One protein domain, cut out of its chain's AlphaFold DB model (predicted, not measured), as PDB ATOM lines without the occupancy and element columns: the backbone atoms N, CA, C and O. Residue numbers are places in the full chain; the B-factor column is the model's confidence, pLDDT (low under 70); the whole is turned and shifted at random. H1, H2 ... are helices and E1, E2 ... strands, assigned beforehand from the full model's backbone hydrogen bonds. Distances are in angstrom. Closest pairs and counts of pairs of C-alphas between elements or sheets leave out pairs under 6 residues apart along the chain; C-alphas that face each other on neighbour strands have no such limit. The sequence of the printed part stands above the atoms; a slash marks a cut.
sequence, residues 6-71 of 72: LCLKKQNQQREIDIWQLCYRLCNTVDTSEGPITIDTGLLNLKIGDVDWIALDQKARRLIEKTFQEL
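This is residues 6 to 71 of the 72 residues of an uncharacterized protein of Symploca sp. SIO2G7 (UniProt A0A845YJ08). A two-stranded hairpin, E1 and E2, leads straight into the short helix H1; after a long loop, the longer helix H2 folds back past H1 toward the hairpin. The printed part has 66 residues with two named strands, then two named helices, in a mixed class with an antiparallel sheet, E1 - E2. It is loose and flat, with a radius of gyration of the C-alphas of 14.2 A and spans of 48 by 29 by 15 A.

E1, residues 6 to 10, and E2, residues 13 to 18, form an antiparallel hairpin at 163 degrees, with N 8 and O 15 within hydrogen-bond range at 2.8 A. H1, residues 19 to 27, touches residues 56 to 63 alone of H2, residues 53 to 69; the closest C-alphas, of Leu 26 and Ala 60, are 6.3 A apart. They run opposite ways at a steep tilt of 51 degrees. E2 and H2 are apart. Every O i to N i+4 pair is within hydrogen-bond range in H2, and 4 of 5 in H1.

E1 begins at C-alpha 6 (188.266, 200.391, 184.026); E2 is 17.0 A long. H1 measures 13.3 A. H2, 24.2 A, ends at C-alpha 69 (191.063, 188.066, 191.780).

The C-alphas of Asn 12 and Lys 47 are farthest apart, 48.6 A. The printed part has no cut; the link from H1 to H2 is long, 25 residues. Residues 30 to 35 have pLDDT under 70.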
ATOM      1  N   LEU A   6     186.935 200.911 183.739       88.44
ATOM      2  CA  LEU A   6     188.266 200.391 184.026       88.44
ATOM      3  C   LEU A   6     188.500 199.127 183.190       88.44
ATOM      4  O   LEU A   6     187.753 198.158 183.307       88.44
ATOM      5  N   CYS A   7     189.544 199.126 182.360       90.62
ATOM      6  CA  CYS A   7     189.958 197.961 181.579       90.62
ATOM      7  C   CYS A   7     191.125 197.265 182.290       90.62
ATOM      8  O   CYS A   7     192.245 197.780 182.309       90.62
ATOM      9  N   LEU A   8     190.863 196.105 182.888       89.19
ATOM     10  CA  LEU A   8     191.881 195.280 183.532       89.19
ATOM     11  C   LEU A   8     192.402 194.235 182.549       89.19
ATOM     12  O   LEU A   8     191.620 193.566 181.871       89.19
ATOM     13  N   LYS A   9     193.727 194.078 182.491       89.75
ATOM     14  CA  LYS A   9     194.406 193.111 181.621       89.75
ATOM     15  C   LYS A   9     195.384 192.263 182.425       89.75
ATOM     16  O   LYS A   9     196.200 192.806 183.166       89.75
ATOM     17  N   LYS A  10     195.336 190.943 182.234       88.00
ATOM     18  CA  LYS A  10     196.294 189.976 182.785       88.00
ATOM     19  C   LYS A  10     196.605 188.941 181.705       88.00
ATOM     20  O   LYS A  10     195.745 188.146 181.344       88.00
ATOM     21  N   GLN A  11     197.832 188.947 181.181       88.50
ATOM     22  CA  GLN A  11     198.239 188.074 180.066       88.50
ATOM     23  C   GLN A  11     197.264 188.192 178.870       88.50
ATOM     24  O   GLN A  11     197.094 189.290 178.346       88.50
ATOM     25  N   ASN A  12     196.602 187.097 178.470       88.44
ATOM     26  CA  ASN A  12     195.620 187.068 177.377       88.44
ATOM     27  C   ASN A  12     194.171 187.336 177.834       88.44
ATOM     28  O   ASN A  12     193.247 187.199 177.035       88.44
ATOM     29  N   GLN A  13     193.952 187.691 179.103       87.31
ATOM     30  CA  GLN A  13     192.631 188.006 179.645       87.31
ATOM     31  C   GLN A  13     192.429 189.518 179.766       87.31
ATOM     32  O   GLN A  13     193.326 190.256 180.180       87.31
ATOM     33  N   GLN A  14     191.217 189.964 179.440       90.62
ATOM     34  CA  GLN A  14     190.760 191.340 179.602       90.62
ATOM     35  C   GLN A  14     189.358 191.340 180.211       90.62
ATOM     36  O   GLN A  14     188.506 190.548 179.806       90.62
ATOM     37  N   ARG A  15     189.102 192.263 181.142       88.19
ATOM     38  CA  ARG A  15     187.748 192.597 181.595       88.19
ATOM     39  C   ARG A  15     187.547 194.101 181.667       88.19
ATOM     40  O   ARG A  15     188.449 194.840 182.055       88.19
ATOM     41  N   GLU A  16     186.339 194.520 181.327       90.62
ATOM     42  CA  GLU A  16     185.873 195.892 181.484       90.62
ATOM     43  C   GLU A  16     184.920 195.966 182.669       90.62
ATOM     44  O   GLU A  16     184.033 195.127 182.825       90.62
ATOM     45  N   ILE A  17     185.139 196.959 183.522       88.38
ATOM     46  CA  ILE A  17     184.358 197.190 184.730       88.38
ATOM     47  C   ILE A  17     183.816 198.607 184.669       88.38
ATOM     48  O   ILE A  17     184.574 199.555 184.469       88.38
ATOM     49  N   ASP A  18     182.512 198.754 184.873       89.12
ATOM     50  CA  ASP A  18     181.892 200.057 185.079       89.12
ATOM     51  C   ASP A  18     182.243 200.570 186.486       89.12
ATOM     52  O   ASP A  18     181.898 199.955 187.501       89.12
ATOM     53  N   ILE A  19     182.948 201.702 186.542       86.50
ATOM     54  CA  ILE A  19     183.392 202.319 187.795       86.50
ATOM     55  C   ILE A  19     182.189 202.761 188.634       86.50
ATOM     56  O   ILE A  19     182.214 202.622 189.856       86.50
ATOM     57  N   TRP A  20     181.104 203.224 188.008       87.31
ATOM     58  CA  TRP A  20     179.904 203.626 188.737       87.31
ATOM     59  C   TRP A  20     179.216 202.440 189.397       87.31
ATOM     60  O   TRP A  20     178.815 202.543 190.555       87.31
ATOM     61  N   GLN A  21     179.130 201.302 188.707       83.50
ATOM     62  CA  GLN A  21     178.595 200.068 189.292       83.50
ATOM     63  C   GLN A  21     179.451 199.585 190.467       83.50
ATOM     64  O   GLN A  21     178.925 199.142 191.487       83.50
ATOM     65  N   LEU A  22     180.774 199.729 190.369       85.94
ATOM     66  CA  LEU A  22     181.680 199.386 191.460       85.94
ATOM     67  C   LEU A  22     181.464 200.285 192.688       85.94
ATOM     68  O   LEU A  22     181.320 199.786 193.803       85.94
ATOM     69  N   CYS A  23     181.379 201.602 192.486       85.88
ATOM     70  CA  CYS A  23     181.071 202.559 193.551       85.88
ATOM     71  C   CYS A  23     179.685 202.321 194.158       85.88
ATOM     72  O   CYS A  23     179.505 202.454 195.364       85.88
ATOM     73  N   TYR A  24     178.707 201.931 193.346       83.56
ATOM     74  CA  TYR A  24     177.366 201.618 193.820       83.56
ATOM     75  C   TYR A  24     177.353 200.393 194.744       83.56
ATOM     76  O   TYR A  24     176.775 200.432 195.830       83.56
ATOM     77  N   ARG A  25     178.071 199.326 194.370       83.06
ATOM     78  CA  ARG A  25     178.240 198.127 195.210       83.06
ATOM     79  C   ARG A  25     178.931 198.421 196.539       83.06
ATOM     80  O   ARG A  25     178.676 197.727 197.519       83.06
ATOM     81  N   LEU A  26     179.788 199.443 196.596       87.50
ATOM     82  CA  LEU A  26     180.496 199.811 197.822       87.50
ATOM     83  C   LEU A  26     179.531 200.182 198.955       87.50
ATOM     84  O   LEU A  26     179.740 199.759 200.089       87.50
ATOM     85  N   CYS A  27     178.460 200.916 198.662       83.94
ATOM     86  CA  CYS A  27     177.541 201.425 199.685       83.94
ATOM     87  C   CYS A  27     176.456 200.420 200.109       83.94
ATOM     88  O   CYS A  27     175.755 200.654 201.093       83.94
ATOM     89  N   ASN A  28     176.333 199.292 199.404       82.62
ATOM     90  CA  ASN A  28     175.220 198.354 199.558       82.62
ATOM     91  C   ASN A  28     175.693 196.990 200.086       82.62
ATOM     92  O   ASN A  28     176.871 196.632 199.972       82.62
ATOM     93  N   THR A  29     174.783 196.226 200.698       72.75
ATOM     94  CA  THR A  29     175.047 194.846 201.165       72.75
ATOM     95  C   THR A  29     174.549 193.775 200.201       72.75
ATOM     96  O   THR A  29     175.053 192.653 200.230       72.75
ATOM     97  N   VAL A  30     173.588 194.108 199.336       63.59
ATOM     98  CA  VAL A  30     172.956 193.175 198.397       63.59
ATOM     99  C   VAL A  30     172.976 193.768 196.994       63.59
ATOM    100  O   VAL A  30     172.542 194.899 196.781       63.59
ATOM    101  N   ASP A  31     173.478 192.987 196.040       59.81
ATOM    102  CA  ASP A  31     173.519 193.335 194.622       59.81
ATOM    103  C   ASP A  31     172.304 192.705 193.931       59.81
ATOM    104  O   ASP A  31     172.381 191.626 193.350       59.81
ATOM    105  N   THR A  32     171.133 193.326 194.080       55.03
ATOM    106  CA  THR A  32     169.927 192.911 193.350       55.03
ATOM    107  C   THR A  32     169.488 194.029 192.431       55.03
ATOM    108  O   THR A  32     169.082 195.094 192.892       55.03
ATOM    109  N   SER A  33     169.523 193.759 191.128       58.72
ATOM    110  CA  SER A  33     169.020 194.641 190.074       58.72
ATOM    111  C   SER A  33     167.501 194.869 190.128       58.72
ATOM    112  O   SER A  33     167.004 195.721 189.402       58.72
ATOM    113  N   GLU A  34     166.766 194.140 190.978       58.72
ATOM    114  CA  GLU A  34     165.293 194.146 191.011       58.72
ATOM    115  C   GLU A  34     164.690 194.199 192.434       58.72
ATOM    116  O   GLU A  34     163.554 193.782 192.648       58.72
ATOM    117  N   GLY A  35     165.418 194.712 193.434       67.00
ATOM    118  CA  GLY A  35     164.949 194.740 194.827       67.00
ATOM    119  C   GLY A  35     165.264 196.035 195.580       67.00
ATOM    120  O   GLY A  35     166.082 196.833 195.118       67.00
ATOM    121  N   PRO A  36     164.628 196.265 196.748       71.12
ATOM    122  CA  PRO A  36     164.968 197.388 197.608       71.12
ATOM    123  C   PRO A  36     166.434 197.294 198.029       71.12
ATOM    124  O   PRO A  36     166.904 196.276 198.541       71.12
ATOM    125  N   ILE A  37     167.155 198.386 197.804       71.81
ATOM    126  CA  ILE A  37     168.570 198.490 198.130       71.81
ATOM    127  C   ILE A  37     168.710 198.492 199.648       71.81
ATOM    128  O   ILE A  37     168.111 199.318 200.336       71.81
ATOM    129  N   THR A  38     169.531 197.584 200.166       82.31
ATOM    130  CA  THR A  38     169.930 197.613 201.572       82.31
ATOM    131  C   THR A  38     171.263 198.339 201.682       82.31
ATOM    132  O   THR A  38     172.287 197.857 201.191       82.31
ATOM    133  N   ILE A  39     171.228 199.512 202.316       83.44
ATOM    134  CA  ILE A  39     172.426 200.289 202.636       83.44
ATOM    135  C   ILE A  39     173.231 199.516 203.680       83.44
ATOM    136  O   ILE A  39     172.679 199.015 204.661       83.44
ATOM    137  N   ASP A  40     174.542 199.445 203.482       87.25
ATOM    138  CA  ASP A  40     175.448 198.913 204.490       87.25
ATOM    139  C   ASP A  40     175.608 199.912 205.636       87.25
ATOM    140  O   ASP A  40     176.477 200.783 205.622       87.25
ATOM    141  N   THR A  41     174.754 199.790 206.653       89.38
ATOM    142  CA  THR A  41     174.817 200.635 207.851       89.38
ATOM    143  C   THR A  41     176.113 200.449 208.640       89.38
ATOM    144  O   THR A  41     176.414 201.281 209.489       89.38
ATOM    145  N   GLY A  42     176.900 199.399 208.366       89.69
ATOM    146  CA  GLY A  42     178.242 199.226 208.925       89.69
ATOM    147  C   GLY A  42     179.246 200.274 208.437       89.69
ATOM    148  O   GLY A  42     180.300 200.428 209.045       89.69
ATOM    149  N   LEU A  43     178.916 201.023 207.381       91.88
ATOM    150  CA  LEU A  43     179.695 202.165 206.899       91.88
ATOM    151  C   LEU A  43     179.389 203.467 207.648       91.88
ATOM    152  O   LEU A  43     179.991 204.495 207.352       91.88
ATOM    153  N   LEU A  44     178.440 203.455 208.586       92.38
ATOM    154  CA  LEU A  44     178.032 204.633 209.340       92.38
ATOM    155  C   LEU A  44     178.507 204.526 210.788       92.38
ATOM    156  O   LEU A  44     178.211 203.565 211.501       92.38
ATOM    157  N   ASN A  45     179.179 205.567 211.267       90.88
ATOM    158  CA  ASN A  45     179.435 205.758 212.679       90.88
ATOM    159  C   ASN A  45     178.183 206.330 213.355       90.88
ATOM    160  O   ASN A  45     178.002 207.543 213.470       90.88
ATOM    161  N   LEU A  46     177.333 205.438 213.864       87.88
ATOM    162  CA  LEU A  46     176.064 205.801 214.507       87.88
ATOM    163  C   LEU A  46     176.219 206.657 215.777       87.88
ATOM    164  O   LEU A  46     175.249 207.270 216.212       87.88
ATOM    165  N   LYS A  47     177.413 206.709 216.388       90.38
ATOM    166  CA  LYS A  47     177.661 207.537 217.580       90.38
ATOM    167  C   LYS A  47     177.899 209.001 217.227       90.38
ATOM    168  O   LYS A  47     177.503 209.876 217.989       90.38
ATOM    169  N   ILE A  48     178.580 209.247 216.112       91.56
ATOM    170  CA  ILE A  48     178.949 210.593 215.652       91.56
ATOM    171  C   ILE A  48     177.933 211.100 214.613       91.56
ATOM    172  O   ILE A  48     177.809 212.301 214.408       91.56
ATOM    173  N   GLY A  49     177.155 210.193 214.011       90.25
ATOM    174  CA  GLY A  49     176.176 210.516 212.976       90.25
ATOM    175  C   GLY A  49     176.817 210.803 211.618       90.25
ATOM    176  O   GLY A  49     176.262 211.575 210.846       90.25
ATOM    177  N   ASP A  50     177.979 210.207 211.344       93.88
ATOM    178  CA  ASP A  50     178.768 210.440 210.129       93.88
ATOM    179  C   ASP A  50     179.260 209.115 209.521       93.88
ATOM    180  O   ASP A  50     179.087 208.045 210.109       93.88
ATOM    181  N   VAL A  51     179.868 209.169 208.340       92.19
ATOM    182  CA  VAL A  51     180.475 208.026 207.654       92.19
ATOM    183  C   VAL A  51     181.717 207.549 208.409       92.19
ATOM    184  O   VAL A  51     182.590 208.331 208.787       92.19
ATOM    185  N   ASP A  52     181.834 206.237 208.588       94.81
ATOM    186  CA  ASP A  52     183.091 205.615 208.982       94.81
ATOM    187  C   ASP A  52     184.009 205.506 207.753       94.81
ATOM    188  O   ASP A  52     183.981 204.536 206.990       94.81
ATOM    189  N   TRP A  53     184.825 206.542 207.545       92.94
ATOM    190  CA  TRP A  53     185.761 206.629 206.421       92.94
ATOM    191  C   TRP A  53     186.795 205.497 206.401       92.94
ATOM    192  O   TRP A  53     187.229 205.088 205.324       92.94
ATOM    193  N   ILE A  54     187.167 204.960 207.569       94.31
ATOM    194  CA  ILE A  54     188.112 203.841 207.668       94.31
ATOM    195  C   ILE A  54     187.432 202.559 207.182       94.31
ATOM    196  O   ILE A  54     188.004 201.825 206.375       94.31
ATOM    197  N   ALA A  55     186.201 202.296 207.628       93.00
ATOM    198  CA  ALA A  55     185.426 201.146 207.168       93.00
ATOM    199  C   ALA A  55     185.144 201.216 205.657       93.00
ATOM    200  O   ALA A  55     185.248 200.200 204.961       93.00
ATOM    201  N   LEU A  56     184.843 202.413 205.142       93.12
ATOM    202  CA  LEU A  56     184.623 202.657 203.719       93.12
ATOM    203  C   LEU A  56     185.870 202.336 202.885       93.12
ATOM    204  O   LEU A  56     185.769 201.577 201.920       93.12
ATOM    205  N   ASP A  57     187.039 202.851 203.276       93.69
ATOM    206  CA  ASP A  57     188.310 202.580 202.591       93.69
ATOM    207  C   ASP A  57     188.653 201.082 202.601       93.69
ATOM    208  O   ASP A  57     188.939 200.481 201.563       93.69
ATOM    209  N   GLN A  58     188.504 200.423 203.753       94.62
ATOM    210  CA  GLN A  58     188.731 198.980 203.870       94.62
ATOM    211  C   GLN A  58     187.769 198.162 203.001       94.62
ATOM    212  O   GLN A  58     188.148 197.126 202.442       94.62
ATOM    213  N   LYS A  59     186.504 198.581 202.887       93.56
ATOM    214  CA  LYS A  59     185.530 197.926 202.005       93.56
ATOM    215  C   LYS A  59     185.879 198.163 200.533       93.56
ATOM    216  O   LYS A  59     185.841 197.206 199.760       93.56
ATOM    217  N   ALA A  60     186.299 199.373 200.166       92.12
ATOM    218  CA  ALA A  60     186.741 199.704 198.812       92.12
ATOM    219  C   ALA A  60     187.963 198.872 198.407       92.12
ATOM    220  O   ALA A  60     187.958 198.243 197.348       92.12
ATOM    221  N   ARG A  61     188.966 198.769 199.286       93.06
ATOM    222  CA  ARG A  61     190.148 197.931 199.068       93.06
ATOM    223  C   ARG A  61     189.777 196.470 198.820       93.06
ATOM    224  O   ARG A  61     190.212 195.904 197.823       93.06
ATOM    225  N   ARG A  62     188.942 195.873 199.679       92.38
ATOM    226  CA  ARG A  62     188.490 194.477 199.513       92.38
ATOM    227  C   ARG A  62     187.724 194.266 198.207       92.38
ATOM    228  O   ARG A  62     187.899 193.243 197.552       92.38
ATOM    229  N   LEU A  63     186.887 195.228 197.821       90.25
ATOM    230  CA  LEU A  63     186.133 195.178 196.570       90.25
ATOM    231  C   LEU A  63     187.066 195.199 195.349       90.25
ATOM    232  O   LEU A  63     186.885 194.405 194.425       90.25
ATOM    233  N   ILE A  64     188.092 196.052 195.368       89.38
ATOM    234  CA  ILE A  64     189.129 196.098 194.332       89.38
ATOM    235  C   ILE A  64     189.935 194.797 194.312       89.38
ATOM    236  O   ILE A  64     190.054 194.185 193.257       89.38
ATOM    237  N   GLU A  65     190.424 194.313 195.454       91.12
ATOM    238  CA  GLU A  65     191.166 193.046 195.536       91.12
ATOM    239  C   GLU A  65     190.359 191.879 194.946       91.12
ATOM    240  O   GLU A  65     190.880 191.128 194.120       91.12
ATOM    241  N   LYS A  66     189.065 191.777 195.280       88.44
ATOM    242  CA  LYS A  66     188.163 190.770 194.703       88.44
ATOM    243  C   LYS A  66     188.017 190.933 193.187       88.44
ATOM    244  O   LYS A  66     188.109 189.955 192.453       88.44
ATOM    245  N   THR A  67     187.846 192.165 192.718       86.25
ATOM    246  CA  THR A  67     187.732 192.477 191.285       86.25
ATOM    247  C   THR A  67     188.974 192.022 190.508       86.25
ATOM    248  O   THR A  67     188.863 191.490 189.409       86.25
ATOM    249  N   PHE A  68     190.167 192.177 191.090       87.06
ATOM    250  CA  PHE A  68     191.418 191.701 190.493       87.06
ATOM    251  C   PHE A  68     191.568 190.172 190.578       87.06
ATOM    252  O   PHE A  68     192.116 189.567 189.658       87.06
ATOM    253  N   GLN A  69     191.074 189.531 191.644       87.19
ATOM    254  CA  GLN A  69     191.063 188.066 191.780       87.19
ATOM    255  C   GLN A  69     190.139 187.379 190.764       87.19
ATOM    256  O   GLN A  69     190.443 186.280 190.321       87.19
ATOM    257  N   GLU A  70     189.049 188.020 190.337       81.50
ATOM    258  CA  GLU A  70     188.154 187.499 189.285       81.50
ATOM    259  C   GLU A  70     188.799 187.468 187.879       81.50
ATOM    260  O   GLU A  70     188.244 186.881 186.943       81.50
ATOM    261  N   LEU A  71     189.970 188.095 187.724       74.19
ATOM    262  CA  LEU A  71     190.849 188.007 186.553       74.19
ATOM    263  C   LEU A  71     192.033 187.054 186.760       74.19
ATOM    264  O   LEU A  71     192.888 186.980 185.880       74.19
TER     265      LEU A  71